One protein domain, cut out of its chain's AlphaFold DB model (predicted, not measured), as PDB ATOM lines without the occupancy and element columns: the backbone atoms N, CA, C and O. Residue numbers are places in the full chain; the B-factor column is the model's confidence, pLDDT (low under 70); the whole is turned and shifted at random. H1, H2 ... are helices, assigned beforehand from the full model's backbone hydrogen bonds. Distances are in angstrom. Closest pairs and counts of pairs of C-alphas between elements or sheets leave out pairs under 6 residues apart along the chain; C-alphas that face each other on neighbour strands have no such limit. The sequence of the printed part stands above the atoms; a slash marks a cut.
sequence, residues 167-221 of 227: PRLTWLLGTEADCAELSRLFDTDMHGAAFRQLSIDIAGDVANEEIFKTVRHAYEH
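Overview. This is residues 167 to 221 of the 227 residues of an uncharacterized protein of Drosophila ananassae (UniProt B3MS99). The longest helix, H4, runs away as an arm from a small body in which H2 and H3 form a helical hairpin and short H1 sits where body and arm meet. Residues 212 to 221 stick out. The 55 printed residues hold four named helices, H1 to H4 in order, and no named strand: all helix, loose, radius of gyration of the C-alphas 13.2 A, spans 44 by 20 by 17 A.

Along the chain. Find C-alpha 204 at (-44.177, 40.770, 37.101); from there H4 runs 24.8 A to C-alpha 220 at (-31.111, 53.080, 54.210). H1 is residues 169 to 173, H2 is 176 to 189, 19.2 A long, and H3 is 193 to 201, 12.2 A.

Arrangement. H4, with residues 206 to 207 alone, only just touches H1, with 3 pairs of C-alphas within 8 A; the closest are Leu 173 and Ala 207, 6.2 A. H4 and H3 meet only through their link; H4 and H2 are apart. H2 and H3, a hairpin, touch at a shallow tilt of 32 degrees, opposite ways; their closest C-alphas, Leu 185 and Phe 195, are 5.6 A apart. H1, H2 and H3 have every O i to N i+4 pair within hydrogen-bond range, H4 12 of 13.

Size, cuts and confidence. The C-alphas of Thr 188 and His 221, the two farthest apart, are 43.5 A apart. The printed part has no cut, and its three links are tight. Look for pLDDT under 70 at 15 residues, among them 167 to 174.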
ATOM      1  N   PRO A 167     -34.732  27.438  44.534       50.34
ATOM      2  CA  PRO A 167     -35.645  27.972  43.535       50.34
ATOM      3  C   PRO A 167     -35.147  29.350  43.078       50.34
ATOM      4  O   PRO A 167     -34.709  30.164  43.894       50.34
ATOM      5  N   ARG A 168     -35.174  29.619  41.766       55.88
ATOM      6  CA  ARG A 168     -34.835  30.957  41.252       55.88
ATOM      7  C   ARG A 168     -35.797  31.973  41.887       55.88
ATOM      8  O   ARG A 168     -36.961  31.651  42.072       55.88
ATOM      9  N   LEU A 169     -35.347  33.188  42.215       46.72
ATOM     10  CA  LEU A 169     -36.186  34.237  42.839       46.72
ATOM     11  C   LEU A 169     -37.498  34.497  42.078       46.72
ATOM     12  O   LEU A 169     -38.543  34.720  42.680       46.72
ATOM     13  N   THR A 170     -37.460  34.363  40.757       51.19
ATOM     14  CA  THR A 170     -38.631  34.398  39.880       51.19
ATOM     15  C   THR A 170     -39.650  33.284  40.152       51.19
ATOM     16  O   THR A 170     -40.843  33.496  39.985       51.19
ATOM     17  N   TRP A 171     -39.217  32.113  40.622       50.38
ATOM     18  CA  TRP A 171     -40.083  30.993  41.013       50.38
ATOM     19  C   TRP A 171     -40.725  31.187  42.390       50.38
ATOM     20  O   TRP A 171     -41.759  30.594  42.666       50.38
ATOM     21  N   LEU A 172     -40.115  32.000  43.258       52.53
ATOM     22  CA  LEU A 172     -40.630  32.281  44.603       52.53
ATOM     23  C   LEU A 172     -41.759  33.319  44.600       52.53
ATOM     24  O   LEU A 172     -42.582  33.318  45.511       52.53
ATOM     25  N   LEU A 173     -41.790  34.196  43.593       62.19
ATOM     26  CA  LEU A 173     -42.766  35.285  43.468       62.19
ATOM     27  C   LEU A 173     -43.731  35.101  42.282       62.19
ATOM     28  O   LEU A 173     -44.649  35.901  42.107       62.19
ATOM     29  N   GLY A 174     -43.521  34.074  41.452       67.75
ATOM     30  CA  GLY A 174     -44.385  33.745  40.320       67.75
ATOM     31  C   GLY A 174     -45.709  33.125  40.764       67.75
ATOM     32  O   GLY A 174     -45.795  32.505  41.825       67.75
ATOM     33  N   THR A 175     -46.756  33.269  39.947       80.31
ATOM     34  CA  THR A 175     -48.009  32.541  40.193       80.31
ATOM     35  C   THR A 175     -47.800  31.038  39.976       80.31
ATOM     36  O   THR A 175     -46.916  30.635  39.219       80.31
ATOM     37  N   GLU A 176     -48.628  30.180  40.585       78.44
ATOM     38  CA  GLU A 176     -48.553  28.725  40.352       78.44
ATOM     39  C   GLU A 176     -48.663  28.368  38.859       78.44
ATOM     40  O   GLU A 176     -48.004  27.438  38.397       78.44
ATOM     41  N   ALA A 177     -49.447  29.135  38.094       81.75
ATOM     42  CA  ALA A 177     -49.600  28.957  36.654       81.75
ATOM     43  C   ALA A 177     -48.316  29.307  35.886       81.75
ATOM     44  O   ALA A 177     -47.884  28.525  35.038       81.75
ATOM     45  N   ASP A 178     -47.675  30.432  36.216       80.69
ATOM     46  CA  ASP A 178     -46.409  30.827  35.591       80.69
ATOM     47  C   ASP A 178     -45.290  29.849  35.949       80.69
ATOM     48  O   ASP A 178     -44.496  29.474  35.090       80.69
ATOM     49  N   CYS A 179     -45.248  29.379  37.199       77.50
ATOM     50  CA  CYS A 179     -44.288  28.374  37.644       77.50
ATOM     51  C   CYS A 179     -44.498  27.032  36.929       77.50
ATOM     52  O   CYS A 179     -43.524  26.421  36.487       77.50
ATOM     53  N   ALA A 180     -45.747  26.586  36.762       79.56
ATOM     54  CA  ALA A 180     -46.064  25.360  36.032       79.56
ATOM     55  C   ALA A 180     -45.685  25.462  34.548       79.56
ATOM     56  O   ALA A 180     -45.066  24.544  34.005       79.56
ATOM     57  N   GLU A 181     -45.997  26.586  33.898       82.75
ATOM     58  CA  GLU A 181     -45.667  26.795  32.487       82.75
ATOM     59  C   GLU A 181     -44.162  26.972  32.277       82.75
ATOM     60  O   GLU A 181     -43.597  26.406  31.341       82.75
ATOM     61  N   LEU A 182     -43.474  27.671  33.182       77.31
ATOM     62  CA  LEU A 182     -42.024  27.806  33.133       77.31
ATOM     63  C   LEU A 182     -41.330  26.458  33.349       77.31
ATOM     64  O   LEU A 182     -40.364  26.169  32.647       77.31
ATOM     65  N   SER A 183     -41.832  25.614  34.257       74.56
ATOM     66  CA  SER A 183     -41.316  24.255  34.462       74.56
ATOM     67  C   SER A 183     -41.543  23.380  33.226       74.56
ATOM     68  O   SER A 183     -40.632  22.688  32.780       74.56
ATOM     69  N   ARG A 184     -42.724  23.467  32.602       84.38
ATOM     70  CA  ARG A 184     -43.016  22.762  31.348       84.38
ATOM     71  C   ARG A 184     -42.093  23.222  30.217       84.38
ATOM     72  O   ARG A 184     -41.577  22.393  29.467       84.38
ATOM     73  N   LEU A 185     -41.887  24.530  30.070       79.12
ATOM     74  CA  LEU A 185     -40.995  25.107  29.062       79.12
ATOM     75  C   LEU A 185     -39.529  24.761  29.338       79.12
ATOM     76  O   LEU A 185     -38.792  24.513  28.393       79.12
ATOM     77  N   PHE A 186     -39.119  24.669  30.604       72.31
ATOM     78  CA  PHE A 186     -37.786  24.204  30.978       72.31
ATOM     79  C   PHE A 186     -37.519  22.779  30.474       72.31
ATOM     80  O   PHE A 186     -36.477  22.532  29.869       72.31
ATOM     81  N   ASP A 187     -38.476  21.867  30.665       61.12
ATOM     82  CA  ASP A 187     -38.341  20.463  30.255       61.12
ATOM     83  C   ASP A 187     -38.448  20.260  28.738       61.12
ATOM     84  O   ASP A 187     -37.869  19.320  28.191       61.12
ATOM     85  N   THR A 188     -39.208  21.115  28.051       71.00
ATOM     86  CA  THR A 188     -39.551  20.906  26.634       71.00
ATOM     87  C   THR A 188     -38.744  21.762  25.665       71.00
ATOM     88  O   THR A 188     -38.344  21.259  24.617       71.00
ATOM     89  N   ASP A 189     -38.501  23.032  25.986       78.75
ATOM     90  CA  ASP A 189     -37.797  23.979  25.118       78.75
ATOM     91  C   ASP A 189     -37.255  25.183  25.911       78.75
ATOM     92  O   ASP A 189     -37.746  26.313  25.811       78.75
ATOM     93  N   MET A 190     -36.202  24.956  26.704       72.94
ATOM     94  CA  MET A 190     -35.600  26.021  27.521       72.94
ATOM     95  C   MET A 190     -34.925  27.129  26.688       72.94
ATOM     96  O   MET A 190     -34.548  28.173  27.222       72.94
ATOM     97  N   HIS A 191     -34.692  26.898  25.393       70.50
ATOM     98  CA  HIS A 191     -34.039  27.858  24.499       70.50
ATOM     99  C   HIS A 191     -35.042  28.638  23.640       70.50
ATOM    100  O   HIS A 191     -34.656  29.591  22.959       70.50
ATOM    101  N   GLY A 192     -36.319  28.260  23.692       76.31
ATOM    102  CA  GLY A 192     -37.398  28.901  22.966       76.31
ATOM    103  C   GLY A 192     -37.662  30.332  23.426       76.31
ATOM    104  O   GLY A 192     -37.453  30.713  24.583       76.31
ATOM    105  N   ALA A 193     -38.196  31.140  22.507       83.12
ATOM    106  CA  ALA A 193     -38.599  32.514  22.801       83.12
ATOM    107  C   ALA A 193     -39.618  32.583  23.953       83.12
ATOM    108  O   ALA A 193     -39.569  33.514  24.750       83.12
ATOM    109  N   ALA A 194     -40.482  31.569  24.076       81.00
ATOM    110  CA  ALA A 194     -41.469  31.459  25.146       81.00
ATOM    111  C   ALA A 194     -40.820  31.311  26.531       81.00
ATOM    112  O   ALA A 194     -41.186  32.042  27.448       81.00
ATOM    113  N   PHE A 195     -39.815  30.436  26.677       80.00
ATOM    114  CA  PHE A 195     -39.101  30.279  27.947       80.00
ATOM    115  C   PHE A 195     -38.371  31.565  28.337       80.00
ATOM    116  O   PHE A 195     -38.412  31.984  29.494       80.00
ATOM    117  N   ARG A 196     -37.729  32.225  27.362       71.44
ATOM    118  CA  ARG A 196     -37.035  33.498  27.591       71.44
ATOM    119  C   ARG A 196     -37.999  34.597  28.030       71.44
ATOM    120  O   ARG A 196     -37.690  35.297  28.987       71.44
ATOM    121  N   GLN A 197     -39.124  34.750  27.335       79.69
ATOM    122  CA  GLN A 197     -40.115  35.778  27.637       79.69
ATOM    123  C   GLN A 197     -40.728  35.545  29.021       79.69
ATOM    124  O   GLN A 197     -40.679  36.431  29.866       79.69
ATOM    125  N   LEU A 198     -41.170  34.317  29.305       80.88
ATOM    126  CA  LEU A 198     -41.730  33.985  30.611       80.88
ATOM    127  C   LEU A 198     -40.703  34.148  31.737       80.88
ATOM    128  O   LEU A 198     -41.053  34.635  32.796       80.88
ATOM    129  N   SER A 199     -39.425  33.822  31.520       69.81
ATOM    130  CA  SER A 199     -38.370  34.045  32.526       69.81
ATOM    131  C   SER A 199     -38.130  35.525  32.860       69.81
ATOM    132  O   SER A 199     -37.569  35.807  33.917       69.81
ATOM    133  N   ILE A 200     -38.486  36.443  31.955       71.56
ATOM    134  CA  ILE A 200     -38.400  37.897  32.158       71.56
ATOM    135  C   ILE A 200     -39.667  38.410  32.850       71.56
ATOM    136  O   ILE A 200     -39.570  39.248  33.741       71.56
ATOM    137  N   ASP A 201     -40.829  37.896  32.448       76.94
ATOM    138  CA  ASP A 201     -42.132  38.414  32.881       76.94
ATOM    139  C   ASP A 201     -42.640  37.780  34.181       76.94
ATOM    140  O   ASP A 201     -43.500  38.347  34.856       76.94
ATOM    141  N   ILE A 202     -42.147  36.590  34.530       73.19
ATOM    142  CA  ILE A 202     -42.602  35.839  35.700       73.19
ATOM    143  C   ILE A 202     -42.444  36.671  36.979       73.19
ATOM    144  O   ILE A 202     -41.426  37.332  37.187       73.19
ATOM    145  N   ALA A 203     -43.475  36.617  37.830       69.50
ATOM    146  CA  ALA A 203     -43.666  37.446  39.025       69.50
ATOM    147  C   ALA A 203     -43.941  38.945  38.770       69.50
ATOM    148  O   ALA A 203     -44.336  39.651  39.698       69.50
ATOM    149  N   GLY A 204     -43.799  39.425  37.529       74.75
ATOM    150  CA  GLY A 204     -44.177  40.770  37.101       74.75
ATOM    151  C   GLY A 204     -43.656  41.887  38.011       74.75
ATOM    152  O   GLY A 204     -42.531  41.850  38.515       74.75
ATOM    153  N   ASP A 205     -44.508  42.884  38.255       76.25
ATOM    154  CA  ASP A 205     -44.174  44.042  39.091       76.25
ATOM    155  C   ASP A 205     -43.886  43.674  40.554       76.25
ATOM    156  O   ASP A 205     -43.131  44.380  41.216       76.25
ATOM    157  N   VAL A 206     -44.398  42.542  41.051       73.06
ATOM    158  CA  VAL A 206     -44.156  42.090  42.431       73.06
ATOM    159  C   VAL A 206     -42.678  41.762  42.644       73.06
ATOM    160  O   VAL A 206     -42.097  42.161  43.653       73.06
ATOM    161  N   ALA A 207     -42.030  41.097  41.681       67.81
ATOM    162  CA  ALA A 207     -40.588  40.865  41.755       67.81
ATOM    163  C   ALA A 207     -39.791  42.170  41.705       67.81
ATOM    164  O   ALA A 207     -38.839  42.334  42.470       67.81
ATOM    165  N   ASN A 208     -40.202  43.116  40.856       68.25
ATOM    166  CA  ASN A 208     -39.573  44.432  40.797       68.25
ATOM    167  C   ASN A 208     -39.691  45.156  42.146       68.25
ATOM    168  O   ASN A 208     -38.695  45.672  42.652       68.25
ATOM    169  N   GLU A 209     -40.876  45.160  42.760       75.62
ATOM    170  CA  GLU A 209     -41.113  45.784  44.063       75.62
ATOM    171  C   GLU A 209     -40.263  45.174  45.181       75.62
ATOM    172  O   GLU A 209     -39.687  45.920  45.975       75.62
ATOM    173  N   GLU A 210     -40.136  43.847  45.243       72.06
ATOM    174  CA  GLU A 210     -39.304  43.186  46.254       72.06
ATOM    175  C   GLU A 210     -37.813  43.486  46.061       72.06
ATOM    176  O   GLU A 210     -37.122  43.828  47.025       72.06
ATOM    177  N   ILE A 211     -37.326  43.485  44.814       70.25
ATOM    178  CA  ILE A 211     -35.956  43.918  44.498       70.25
ATOM    179  C   ILE A 211     -35.748  45.371  44.945       70.25
ATOM    180  O   ILE A 211     -34.753  45.682  45.604       70.25
ATOM    181  N   PHE A 212     -36.703  46.263  44.662       75.31
ATOM    182  CA  PHE A 212     -36.641  47.657  45.102       75.31
ATOM    183  C   PHE A 212     -36.651  47.802  46.624       75.31
ATOM    184  O   PHE A 212     -35.960  48.679  47.144       75.31
ATOM    185  N   LYS A 213     -37.402  46.971  47.356       75.19
ATOM    186  CA  LYS A 213     -37.383  46.961  48.828       75.19
ATOM    187  C   LYS A 213     -36.018  46.537  49.355       75.19
ATOM    188  O   LYS A 213     -35.501  47.195  50.251       75.19
ATOM    189  N   THR A 214     -35.406  45.503  48.776       69.44
ATOM    190  CA  THR A 214     -34.052  45.068  49.155       69.44
ATOM    191  C   THR A 214     -33.013  46.158  48.890       69.44
ATOM    192  O   THR A 214     -32.218  46.472  49.772       69.44
ATOM    193  N   VAL A 215     -33.045  46.784  47.709       72.00
ATOM    194  CA  VAL A 215     -32.122  47.874  47.349       72.00
ATOM    195  C   VAL A 215     -32.312  49.085  48.263       72.00
ATOM    196  O   VAL A 215     -31.337  49.640  48.760       72.00
ATOM    197  N   ARG A 216     -33.562  49.471  48.541       77.19
ATOM    198  CA  ARG A 216     -33.877  50.575  49.455       77.19
ATOM    199  C   ARG A 216     -33.411  50.289  50.874       77.19
ATOM    200  O   ARG A 216     -32.807  51.156  51.486       77.19
ATOM    201  N   HIS A 217     -33.642  49.076  51.367       75.25
ATOM    202  CA  HIS A 217     -33.150  48.650  52.670       75.25
ATOM    203  C   HIS A 217     -31.621  48.750  52.743       75.25
ATOM    204  O   HIS A 217     -31.093  49.283  53.715       75.25
ATOM    205  N   ALA A 218     -30.919  48.303  51.698       64.00
ATOM    206  CA  ALA A 218     -29.465  48.396  51.630       64.00
ATOM    207  C   ALA A 218     -28.961  49.847  51.617       64.00
ATOM    208  O   ALA A 218     -28.006  50.165  52.322       64.00
ATOM    209  N   TYR A 219     -29.635  50.729  50.877       73.12
ATOM    210  CA  TYR A 219     -29.364  52.166  50.880       73.12
ATOM    211  C   TYR A 219     -29.605  52.798  52.262       73.12
ATOM    212  O   TYR A 219     -28.738  53.482  52.789       73.12
ATOM    213  N   GLU A 220     -30.751  52.528  52.892       81.12
ATOM    214  CA  GLU A 220     -31.111  53.080  54.210       81.12
ATOM    215  C   GLU A 220     -30.156  52.645  55.333       81.12
ATOM    216  O   GLU A 220     -30.030  53.347  56.335       81.12
ATOM    217  N   HIS A 221     -29.485  51.503  55.173       79.81
ATOM    218  CA  HIS A 221     -28.530  50.966  56.146       79.81
ATOM    219  C   HIS A 221     -27.070  51.292  55.794       79.81
ATOM    220  O   HIS A 221     -26.161  50.766  56.432       79.81
TER     221      HIS A 221